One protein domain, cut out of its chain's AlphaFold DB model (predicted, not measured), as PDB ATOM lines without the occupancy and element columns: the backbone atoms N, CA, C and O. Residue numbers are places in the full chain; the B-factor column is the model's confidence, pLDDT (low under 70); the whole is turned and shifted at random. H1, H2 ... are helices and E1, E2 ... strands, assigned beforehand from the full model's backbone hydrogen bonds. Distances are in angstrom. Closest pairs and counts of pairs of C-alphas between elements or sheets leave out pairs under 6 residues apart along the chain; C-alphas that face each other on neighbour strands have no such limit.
ATOM      1  N   ALA A 143      98.565 101.029  98.504       92.81
ATOM      2  CA  ALA A 143      97.484 100.355  99.217       92.81
ATOM      3  C   ALA A 143      97.889  98.920  99.565       92.81
ATOM      4  O   ALA A 143      97.856  98.555 100.740       92.81
ATOM      5  N   LYS A 144      98.392  98.161  98.581       93.56
ATOM      6  CA  LYS A 144      98.950  96.818  98.820       93.56
ATOM      7  C   LYS A 144     100.121  96.846  99.791       93.56
ATOM      8  O   LYS A 144     100.250  95.961 100.629       93.56
ATOM      9  N   TYR A 145     100.970  97.873  99.715       92.12
ATOM     10  CA  TYR A 145     102.065  98.018 100.667       92.12
ATOM     11  C   TYR A 145     101.553  98.225 102.100       92.12
ATOM     12  O   TYR A 145     102.042  97.565 103.012       92.12
ATOM     13  N   GLN A 146     100.550  99.085 102.321       92.69
ATOM     14  CA  GLN A 146      99.956  99.253 103.655       92.69
ATOM     15  C   GLN A 146      99.252  97.982 104.147       92.69
ATOM     16  O   GLN A 146      99.380  97.636 105.319       92.69
ATOM     17  N   GLU A 147      98.554  97.270 103.265       94.88
ATOM     18  CA  GLU A 147      97.932  95.982 103.580       94.88
ATOM     19  C   GLU A 147      98.979  94.951 104.031       94.88
ATOM     20  O   GLU A 147      98.840  94.342 105.093       94.88
ATOM     21  N   PHE A 148     100.093  94.852 103.302       94.25
ATOM     22  CA  PHE A 148     101.234  94.015 103.664       94.25
ATOM     23  C   PHE A 148     101.825  94.376 105.039       94.25
ATOM     24  O   PHE A 148     102.098  93.487 105.851       94.25
ATOM     25  N   LEU A 149     101.978  95.671 105.350       93.31
ATOM     26  CA  LEU A 149     102.389  96.107 106.693       93.31
ATOM     27  C   LEU A 149     101.370  95.694 107.764       93.31
ATOM     28  O   LEU A 149     101.764  95.361 108.884       93.31
ATOM     29  N   GLY A 150     100.078  95.708 107.433       94.69
ATOM     30  CA  GLY A 150      99.002  95.207 108.286       94.69
ATOM     31  C   GLY A 150      99.189  93.731 108.626       94.69
ATOM     32  O   GLY A 150      99.231  93.386 109.807       94.69
ATOM     33  N   TRP A 151      99.406  92.884 107.616       95.75
ATOM     34  CA  TRP A 151      99.622  91.442 107.796       95.75
ATOM     35  C   TRP A 151     100.862  91.109 108.631       95.75
ATOM     36  O   TRP A 151     100.835  90.185 109.446       95.75
ATOM     37  N   MET A 152     101.963  91.845 108.455       95.75
ATOM     38  CA  MET A 152     103.142  91.665 109.311       95.75
ATOM     39  C   MET A 152     102.842  92.068 110.757       95.75
ATOM     40  O   MET A 152     103.248  91.391 111.700       95.75
ATOM     41  N   ASN A 153     102.099  93.160 110.955       93.94
ATOM     42  CA  ASN A 153     101.785  93.652 112.290       93.94
ATOM     43  C   ASN A 153     100.816  92.766 113.070       93.94
ATOM     44  O   ASN A 153     100.947  92.717 114.298       93.94
ATOM     45  N   SER A 154      99.895  92.084 112.385       95.19
ATOM     46  CA  SER A 154      98.978  91.092 112.959       95.19
ATOM     47  C   SER A 154      99.618  89.718 113.174       95.19
ATOM     48  O   SER A 154      98.965  88.833 113.720       95.19
ATOM     49  N   GLY A 155     100.871  89.516 112.749       94.44
ATOM     50  CA  GLY A 155     101.555  88.223 112.843       94.44
ATOM     51  C   GLY A 155     101.057  87.185 111.832       94.44
ATOM     52  O   GLY A 155     101.326  85.999 111.984       94.44
ATOM     53  N   THR A 156     100.334  87.613 110.794       95.62
ATOM     54  CA  THR A 156      99.808  86.727 109.743       95.62
ATOM     55  C   THR A 156     100.913  86.261 108.787       95.62
ATOM     56  O   THR A 156     100.810  85.198 108.180       95.62
ATOM     57  N   VAL A 157     101.996  87.031 108.661       96.50
ATOM     58  CA  VAL A 157     103.144  86.685 107.810       96.50
ATOM     59  C   VAL A 157     104.070  85.707 108.537       96.50
ATOM     60  O   VAL A 157     104.813  86.088 109.440       96.50
ATOM     61  N   GLY A 158     104.056  84.438 108.118       95.50
ATOM     62  CA  GLY A 158     104.954  83.408 108.653       95.50
ATOM     63  C   GLY A 158     106.383  83.483 108.099       95.50
ATOM     64  O   GLY A 158     107.347  83.285 108.843       95.50
ATOM     65  N   VAL A 159     106.519  83.794 106.806       96.94
ATOM     66  CA  VAL A 159     107.807  83.922 106.111       96.94
ATOM     67  C   VAL A 159     107.823  85.195 105.269       96.94
ATOM     68  O   VAL A 159     106.905  85.429 104.487       96.94
ATOM     69  N   LEU A 160     108.883  85.993 105.400       97.00
ATOM     70  CA  LEU A 160     109.174  87.150 104.559       97.00
ATOM     71  C   LEU A 160     110.427  86.875 103.727       97.00
ATOM     72  O   LEU A 160     111.505  86.686 104.283       97.00
ATOM     73  N   ILE A 161     110.293  86.907 102.402       97.31
ATOM     74  CA  ILE A 161     111.425  86.846 101.472       97.31
ATOM     75  C   ILE A 161     111.683  88.258 100.948       97.31
ATOM     76  O   ILE A 161     110.855  88.824 100.235       97.31
ATOM     77  N   ALA A 162     112.827  88.833 101.304       95.88
ATOM     78  CA  ALA A 162     113.257  90.142 100.832       95.88
ATOM     79  C   ALA A 162     114.255  89.959  99.686       95.88
ATOM     80  O   ALA A 162     115.414  89.619  99.922       95.88
ATOM     81  N   ASN A 163     113.800  90.152  98.447       95.25
ATOM     82  CA  ASN A 163     114.643  89.971  97.268       95.25
ATOM     83  C   ASN A 163     115.345  91.272  96.865       95.25
ATOM     84  O   ASN A 163     114.742  92.119  96.215       95.25
ATOM     85  N   ASN A 164     116.599  91.429  97.286       94.69
ATOM     86  CA  ASN A 164     117.473  92.572  97.023       94.69
ATOM     87  C   ASN A 164     116.826  93.946  97.290       94.69
ATOM     88  O   ASN A 164     117.062  94.923  96.583       94.69
ATOM     89  N   VAL A 165     115.996  94.018  98.334       94.62
ATOM     90  CA  VAL A 165     115.334  95.242  98.803       94.62
ATOM     91  C   VAL A 165     115.702  95.518 100.254       94.62
ATOM     92  O   VAL A 165     115.899  94.592 101.042       94.62
ATOM     93  N   ASN A 166     115.748  96.797 100.631       95.38
ATOM     94  CA  ASN A 166     116.049  97.206 102.002       95.38
ATOM     95  C   ASN A 166     115.081  98.276 102.548       95.38
ATOM     96  O   ASN A 166     115.484  99.425 102.752       95.38
ATOM     97  N   PRO A 167     113.808  97.924 102.829       94.50
ATOM     98  CA  PRO A 167     112.838  98.881 103.364       94.50
ATOM     99  C   PRO A 167     113.180  99.379 104.776       94.50
ATOM    100  O   PRO A 167     112.717 100.445 105.168       94.50
ATOM    101  N   MET A 168     114.019  98.661 105.535       94.62
ATOM    102  CA  MET A 168     114.536  99.138 106.829       94.62
ATOM    103  C   MET A 168     115.423 100.381 106.702       94.62
ATOM    104  O   MET A 168     115.594 101.098 107.687       94.62
ATOM    105  N   TYR A 169     115.979 100.620 105.514       94.38
ATOM    106  CA  TYR A 169     116.757 101.807 105.180       94.38
ATOM    107  C   TYR A 169     115.954 102.801 104.330       94.38
ATOM    108  O   TYR A 169     115.929 103.988 104.637       94.38
ATOM    109  N   SER A 170     115.287 102.333 103.268       92.94
ATOM    110  CA  SER A 170     114.690 103.212 102.251       92.94
ATOM    111  C   SER A 170     113.279 103.715 102.571       92.94
ATOM    112  O   SER A 170     112.809 104.662 101.943       92.94
ATOM    113  N   SER A 171     112.576 103.095 103.523       91.12
ATOM    114  CA  SER A 171     111.214 103.499 103.886       91.12
ATOM    115  C   SER A 171     111.215 104.789 104.706       91.12
ATOM    116  O   SER A 171     111.939 104.916 105.691       91.12
ATOM    117  N   ASN A 172     110.293 105.706 104.399       88.88
ATOM    118  CA  ASN A 172     110.020 106.872 105.249       88.88
ATOM    119  C   ASN A 172     109.465 106.496 106.639       88.88
ATOM    120  O   ASN A 172     109.488 107.313 107.555       88.88
ATOM    121  N   LYS A 173     108.976 105.261 106.798       91.19
ATOM    122  CA  LYS A 173     108.534 104.657 108.062       91.19
ATOM    123  C   LYS A 173     109.419 103.465 108.438       91.19
ATOM    124  O   LYS A 173     108.922 102.401 108.807       91.19
ATOM    125  N   ALA A 174     110.734 103.620 108.289       93.00
ATOM    126  CA  ALA A 174     111.718 102.575 108.572       93.00
ATOM    127  C   ALA A 174     111.543 101.942 109.964       93.00
ATOM    128  O   ALA A 174     111.591 100.723 110.096       93.00
ATOM    129  N   GLU A 175     111.280 102.749 110.995       93.56
ATOM    130  CA  GLU A 175     111.108 102.258 112.370       93.56
ATOM    131  C   GLU A 175     109.866 101.375 112.544       93.56
ATOM    132  O   GLU A 175     109.926 100.337 113.205       93.56
ATOM    133  N   ASP A 176     108.751 101.730 111.903       92.38
ATOM    134  CA  ASP A 176     107.541 100.904 111.927       92.38
ATOM    135  C   ASP A 176     107.765  99.589 111.177       92.38
ATOM    136  O   ASP A 176     107.339  98.525 111.632       92.38
ATOM    137  N   PHE A 177     108.496  99.642 110.058       95.19
ATOM    138  CA  PHE A 177     108.864  98.451 109.299       95.19
ATOM    139  C   PHE A 177     109.754  97.511 110.122       95.19
ATOM    140  O   PHE A 177     109.485  96.313 110.177       95.19
ATOM    141  N   LYS A 178     110.767  98.034 110.825       95.31
ATOM    142  CA  LYS A 178     111.639  97.239 111.710       95.31
ATOM    143  C   LYS A 178     110.839  96.512 112.792       95.31
ATOM    144  O   LYS A 178     111.040  95.316 113.001       95.31
ATOM    145  N   LYS A 179     109.894  97.203 113.439       94.75
ATOM    146  CA  LYS A 179     108.993  96.601 114.439       94.75
ATOM    147  C   LYS A 179     108.108  95.511 113.838       94.75
ATOM    148  O   LYS A 179     107.880  94.493 114.485       94.75
ATOM    149  N   ALA A 180     107.608  95.717 112.620       95.19
ATOM    150  CA  ALA A 180     106.790  94.731 111.924       95.19
ATOM    151  C   ALA A 180     107.603  93.481 111.555       95.19
ATOM    152  O   ALA A 180     107.155  92.367 111.811       95.19
ATOM    153  N   VAL A 181     108.827  93.648 111.041       95.94
ATOM    154  CA  VAL A 181     109.718  92.526 110.703       95.94
ATOM    155  C   VAL A 181     110.088  91.700 111.933       95.94
ATOM    156  O   VAL A 181     110.129  90.479 111.839       95.94
ATOM    157  N   ALA A 182     110.280  92.323 113.099       94.00
ATOM    158  CA  ALA A 182     110.566  91.600 114.342       94.00
ATOM    159  C   ALA A 182     109.446  90.628 114.774       94.00
ATOM    160  O   ALA A 182     109.697  89.726 115.569       94.00
ATOM    161  N   LYS A 183     108.218  90.796 114.259       95.44
ATOM    162  CA  LYS A 183     107.086  89.883 114.496       95.44
ATOM    163  C   LYS A 183     107.038  88.714 113.510       95.44
ATOM    164  O   LYS A 183     106.320  87.747 113.753       95.44
ATOM    165  N   VAL A 184     107.755  88.801 112.391       96.31
ATOM    166  CA  VAL A 184     107.774  87.752 111.368       96.31
ATOM    167  C   VAL A 184     108.677  86.619 111.840       96.31
ATOM    168  O   VAL A 184     109.843  86.832 112.162       96.31
ATOM    169  N   ASN A 185     108.153  85.391 111.853       94.31
ATOM    170  CA  ASN A 185     108.906  84.249 112.364       94.31
ATOM    171  C   ASN A 185     110.153  83.958 111.517       94.31
ATOM    172  O   ASN A 185     111.222  83.718 112.069       94.31
ATOM    173  N   CYS A 186     110.050  83.953 110.189       96.69
ATOM    174  CA  CYS A 186     111.187  83.663 109.321       96.69
ATOM    175  C   CYS A 186     111.403  84.770 108.297       96.69
ATOM    176  O   CYS A 186     110.538  85.036 107.470       96.69
ATOM    177  N   VAL A 187     112.579  85.387 108.324       97.62
ATOM    178  CA  VAL A 187     112.997  86.361 107.317       97.62
ATOM    179  C   VAL A 187     114.135  85.748 106.513       97.62
ATOM    180  O   VAL A 187     115.124  85.293 107.091       97.62
ATOM    181  N   ILE A 188     113.997  85.736 105.192       97.75
ATOM    182  CA  ILE A 188     115.028  85.315 104.244       97.75
ATOM    183  C   ILE A 188     115.435  86.550 103.450       97.75
ATOM    184  O   ILE A 188     114.590  87.189 102.821       97.75
ATOM    185  N   ALA A 189     116.719  86.889 103.473       97.50
ATOM    186  CA  ALA A 189     117.254  87.991 102.682       97.50
ATOM    187  C   ALA A 189     118.030  87.445 101.485       97.50
ATOM    188  O   ALA A 189     118.976  86.681 101.653       97.50
ATOM    189  N   ILE A 190     117.656  87.871 100.283       96.75
ATOM    190  CA  ILE A 190     118.489  87.726  99.091       96.75
ATOM    191  C   ILE A 190     119.204  89.066  98.925       96.75
ATOM    192  O   ILE A 190     118.534  90.076  98.725       96.75
ATOM    193  N   ALA A 191     120.521  89.122  99.106       94.69
ATOM    194  CA  ALA A 191     121.235  90.397  99.214       94.69
ATOM    195  C   ALA A 191     122.625  90.356  98.571       94.69
ATOM    196  O   ALA A 191     123.306  89.333  98.601       94.69
ATOM    197  N   ASP A 192     123.056  91.496  98.032       92.06
ATOM    198  CA  ASP A 192     124.412  91.724  97.513       92.06
ATOM    199  C   ASP A 192     125.408  92.131  98.614       92.06
ATOM    200  O   ASP A 192     126.620  91.953  98.482       92.06
ATOM    201  N   LYS A 193     124.902  92.708  99.708       91.94
ATOM    202  CA  LYS A 193     125.687  93.312 100.788       91.94
ATOM    203  C   LYS A 193     125.084  93.001 102.155       91.94
ATOM    204  O   LYS A 193     123.893  92.733 102.305       91.94
ATOM    205  N   LYS A 194     125.915  93.121 103.195       95.06
ATOM    206  CA  LYS A 194     125.520  92.950 104.606       95.06
ATOM    207  C   LYS A 194     124.748  94.170 105.141       95.06
ATOM    208  O   LYS A 194     125.267  94.924 105.963       95.06
ATOM    209  N   ASN A 195     123.527  94.371 104.652       94.31
ATOM    210  CA  ASN A 195     122.634  95.476 105.019       94.31
ATOM    211  C   ASN A 195     121.730  95.158 106.237       94.31
ATOM    212  O   ASN A 195     121.906  94.153 106.925       94.31
ATOM    213  N   GLU A 196     120.779  96.035 106.557       95.38
ATOM    214  CA  GLU A 196     119.849  95.876 107.683       95.38
ATOM    215  C   GLU A 196     118.978  94.618 107.548       95.38
ATOM    216  O   GLU A 196     118.828  93.877 108.521       95.38
ATOM    217  N   MET A 197     118.478  94.321 106.342       95.94
ATOM    218  CA  MET A 197     117.702  93.101 106.081       95.94
ATOM    219  C   MET A 197     118.549  91.835 106.241       95.94
ATOM    220  O   MET A 197     118.069  90.865 106.820       95.94
ATOM    221  N   TYR A 198     119.815  91.856 105.803       95.88
ATOM    222  CA  TYR A 198     120.772  90.763 106.028       95.88
ATOM    223  C   TYR A 198     120.889  90.427 107.520       95.88
ATOM    224  O   TYR A 198     120.875  89.261 107.897       95.88
ATOM    225  N   LYS A 199     121.000  91.447 108.381       94.88
ATOM    226  CA  LYS A 199     121.175  91.260 109.833       94.88
ATOM    227  C   LYS A 199     119.917  90.723 110.516       94.88
ATOM    228  O   LYS A 199     120.030  90.027 111.518       94.88
ATOM    229  N   ALA A 200     118.742  91.069 109.995       94.88
ATOM    230  CA  ALA A 200     117.457  90.608 110.516       94.88
ATOM    231  C   ALA A 200     117.056  89.211 110.005       94.88
ATOM    232  O   ALA A 200     116.118  88.612 110.530       94.88
ATOM    233  N   ALA A 201     117.726  88.699 108.970       96.62
ATOM    234  CA  ALA A 201     117.369  87.442 108.334       96.62
ATOM    235  C   ALA A 201     117.857  86.215 109.116       96.62
ATOM    236  O   ALA A 201     118.964  86.183 109.648       96.62
ATOM    237  N   LYS A 202     117.037  85.158 109.117       97.06
ATOM    238  CA  LYS A 202     117.422  83.819 109.592       97.06
ATOM    239  C   LYS A 202     118.298  83.082 108.583       97.06
ATOM    240  O   LYS A 202     119.118  82.260 108.973       97.06
ATOM    241  N   ALA A 203     118.109  83.363 107.295       96.69
ATOM    242  CA  ALA A 203     118.915  82.821 106.214       96.69
ATOM    243  C   ALA A 203     119.209  83.913 105.186       96.69
ATOM    244  O   ALA A 203     118.348  84.746 104.886       96.69
ATOM    245  N   VAL A 204     120.419  83.880 104.638       96.75
ATOM    246  CA  VAL A 204     120.848  84.817 103.605       96.75
ATOM    247  C   VAL A 204     121.270  84.050 102.368       96.75
ATOM    248  O   VAL A 204     122.064  83.115 102.452       96.75
ATOM    249  N   ILE A 205     120.757  84.484 101.224       96.00
ATOM    250  CA  ILE A 205     121.140  84.001  99.904       96.00
ATOM    251  C   ILE A 205     121.912  85.137  99.216       96.00
ATOM    252  O   ILE A 205     121.390  86.252  99.129       96.00
ATOM    253  N   PRO A 206     123.150  84.912  98.749       93.50
ATOM    254  CA  PRO A 206     123.840  85.913  97.947       93.50
ATOM    255  C   PRO A 206     123.087  86.106  96.626       93.50
ATOM    256  O   PRO A 206     122.756  85.130  95.950       93.50
ATOM    257  N   VAL A 207     122.782  87.354  96.269       92.19
ATOM    258  CA  VAL A 207     122.159  87.646  94.971       92.19
ATOM    259  C   VAL A 207     123.182  87.438  93.851       92.19
ATOM    260  O   VAL A 207     124.334  87.853  93.981       92.19
ATOM    261  N   ALA A 208     122.768  86.813  92.748       89.06
ATOM    262  CA  ALA A 208     123.575  86.784  91.533       89.06
ATOM    263  C   ALA A 208     123.615  88.189  90.917       89.06
ATOM    264  O   ALA A 208     122.590  88.880  90.873       89.06
ATOM    265  N   ASN A 209     124.778  88.619  90.425       88.25
ATOM    266  CA  ASN A 209     124.827  89.839  89.626       88.25
ATOM    267  C   ASN A 209     124.019  89.634  88.332       88.25
ATOM    268  O   ASN A 209     123.888  88.513  87.848       88.25
ATOM    269  N   TRP A 210     123.492  90.707  87.739       85.06
ATOM    270  CA  TRP A 210     122.749  90.621  86.477       85.06
ATOM    271  C   TRP A 210     123.595  90.035  85.328       85.06
ATOM    272  O   TRP A 210     123.054  89.402  84.433       85.06
ATOM    273  N   LEU A 211     124.929  90.157  85.380       90.12
ATOM    274  CA  LEU A 211     125.849  89.500  84.437       90.12
ATOM    275  C   LEU A 211     126.043  87.993  84.678       90.12
ATOM    276  O   LEU A 211     126.665  87.316  83.860       90.12
ATOM    277  N   GLU A 212     125.552  87.468  85.794       89.62
ATOM    278  CA  GLU A 212     125.710  86.078  86.243       89.62
ATOM    279  C   GLU A 212     124.371  85.335  86.268       89.62
ATOM    280  O   GLU A 212     124.300  84.179  86.682       89.62
ATOM    281  N   SER A 213     123.300  86.000  85.842       89.31
ATOM    282  CA  SER A 213     121.952  85.467  85.851       89.31
ATOM    283  C   SER A 213     121.337  85.488  84.461       89.31
ATOM    284  O   SER A 213     121.753  86.210  83.555       89.31
ATOM    285  N   TRP A 214     120.330  84.639  84.309       93.19
ATOM    286  CA  TRP A 214     119.469  84.601  83.144       93.19
ATOM    287  C   TRP A 214     118.118  85.181  83.531       93.19
ATOM    288  O   TRP A 214     117.638  84.943  84.642       93.19
ATOM    289  N   GLY A 215     117.499  85.919  82.622       92.38
ATOM    290  CA  GLY A 215     116.180  86.483  82.865       92.38
ATOM    291  C   GLY A 215     115.603  87.168  81.644       92.38
ATOM    292  O   GLY A 215     116.186  87.160  80.562       92.38
ATOM    293  N   ASP A 216     114.455  87.787  81.836       94.00
ATOM    294  CA  ASP A 216     113.775  88.605  80.850       94.00
ATOM    295  C   ASP A 216     113.315  89.924  81.482       94.00
ATOM    296  O   ASP A 216     113.272  90.095  82.702       94.00
ATOM    297  N   MET A 217     113.033  90.911  80.638       92.38
ATOM    298  CA  MET A 217     112.461  92.178  81.078       92.38
ATOM    299  C   MET A 217     111.577  92.778  79.989       92.38
ATOM    300  O   MET A 217     111.922  92.778  78.802       92.38
ATOM    301  N   THR A 218     110.458  93.353  80.420       93.19
ATOM    302  CA  THR A 218     109.520  94.109  79.586       93.19
ATOM    303  C   THR A 218     109.501  95.576  80.020       93.19
ATOM    304  O   THR A 218     108.632  95.973  80.796       93.19
ATOM    305  N   PRO A 219     110.465  96.408  79.579       89.81
ATOM    306  CA  PRO A 219     110.604  97.781  80.077       89.81
ATOM    307  C   PRO A 219     109.475  98.714  79.609       89.81
ATOM    308  O   PRO A 219     109.146  99.697  80.273       89.81
ATOM    309  N   GLN A 220     108.876  98.426  78.454       90.94
ATOM    310  CA  GLN A 220     107.794  99.220  77.880       90.94
ATOM    311  C   GLN A 220     106.864  98.360  77.024       90.94
ATOM    312  O   GLN A 220     107.240  97.276  76.576       90.94
ATOM    313  N   THR A 221     105.663  98.867  76.745       92.62
ATOM    314  CA  THR A 221     104.680  98.209  75.874       92.62
ATOM    315  C   THR A 221     105.301  97.789  74.540       92.62
ATOM    316  O   THR A 221     105.809  98.623  73.786       92.62
ATOM    317  N   GLY A 222     105.220  96.492  74.238       92.75
ATOM    318  CA  GLY A 222     105.705  95.914  72.983       92.75
ATOM    319  C   GLY A 222     107.221  95.719  72.900       92.75
ATOM    320  O   GLY A 222     107.712  95.411  71.818       92.75
ATOM    321  N   VAL A 223     107.966  95.891  73.997       92.19
ATOM    322  CA  VAL A 223     109.406  95.602  74.054       92.19
ATOM    323  C   VAL A 223     109.671  94.472  75.035       92.19
ATOM    324  O   VAL A 223     109.289  94.548  76.201       92.19
ATOM    325  N   TYR A 224     110.374  93.455  74.544       94.25
ATOM    326  CA  TYR A 224     110.813  92.287  75.294       94.25
ATOM    327  C   TYR A 224     112.326  92.179  75.156       94.25
ATOM    328  O   TYR A 224     112.866  92.340  74.062       94.25
ATOM    329  N   THR A 225     113.006  91.941  76.268       93.75
ATOM    330  CA  THR A 225     114.464  91.818  76.322       93.75
ATOM    331  C   THR A 225     114.837  90.580  77.118       93.75
ATOM    332  O   THR A 225     114.121  90.211  78.046       93.75
ATOM    333  N   LEU A 226     115.948  89.950  76.743       93.12
ATOM    334  CA  LEU A 226     116.538  88.832  77.467       93.12
ATOM    335  C   LEU A 226     117.825  89.306  78.142       93.12
ATOM    336  O   LEU A 226     118.614  90.047  77.553       93.12
ATOM    337  N   CYS A 227     118.021  88.871  79.378       88.94
ATOM    338  CA  CYS A 227     119.273  88.977  80.099       88.94
ATOM    339  C   CYS A 227     120.001  87.641  79.975       88.94
ATOM    340  O   CYS A 227     119.508  86.614  80.444       88.94
ATOM    341  N   GLU A 228     121.167  87.665  79.339       85.88
ATOM    342  CA  GLU A 228     122.041  86.505  79.209       85.88
ATOM    343  C   GLU A 228     123.262  86.685  80.108       85.88
ATOM    344  O   GLU A 228     123.980  87.688  80.010       85.88
TER     345      GLU A 228
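Overview. This is residues 143 to 228 of the 236 residues of an uncharacterized protein of bioreactor metagenome (UniProt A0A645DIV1). Two separate parts make the model: a body built on a small parallel sheet, E1, E2 and E3, with H4 over one face, H2 and H3 farther out on that side and H1 beyond the E1 edge; and a hairpin, E4 and E5, set away from that body. The printed part has 86 residues, with four named helices and five named strands in the order H1 E1 H2 H3 E2 H4 E3 E4 E5; its class is mixed, helices and strands. It is loose, with a radius of gyration of the C-alphas of 15.2 A, and spans 40 by 29 by 23 A.

Arrangement. H1, residues 143 to 153, touches H3, residues 174 to 181, at a steep tilt of 57 degrees; their closest C-alphas, Asn 153 and Ala 180, are 5.1 A apart. Edge strand E1, residues 159 to 163, is parallel to E2, residues 186 to 191, with N 160 and O 186 within hydrogen-bond range at 2.8 A. H2, residues 167 to 170, touches H3 only at the corner, the closest C-alphas being Met 168 and Ala 174, 4.8 A. H4, residues 196 to 200, is on the sheet over E2, at a height over the sheet of 8.4 A. Edge strand E3, residues 203 to 206, is parallel to E2, with N 189 and O 203 at 3.0 A. E1, H2 H3, E2 and E2, H4, E3 are strand-helix-strand units, parallel neighbour strands with helices between, both with right-handed crossovers. E4, residues 215 to 220, and E5, residues 223 to 227, form an antiparallel hairpin, with N 217 and O 225 at 2.9 A; both are apart from E2. In H1, H3 and H4 every O i to N i+4 pair is within hydrogen-bond range; H2 is too short for one.

Along the chain. H1 begins at C-alpha 143 (97.484, 100.355, 99.217) and is 15.3 A long. E2 is 15.8 A and E4 16.0 A. E5 ends at C-alpha 227 (119.273, 88.977, 80.099).

Size, cuts and confidence. The C-alphas farthest apart, Lys 183 and Gly 222, are 42.0 A apart. The printed part has no cut and no long link, and no printed residue is under 70 in pLDDT.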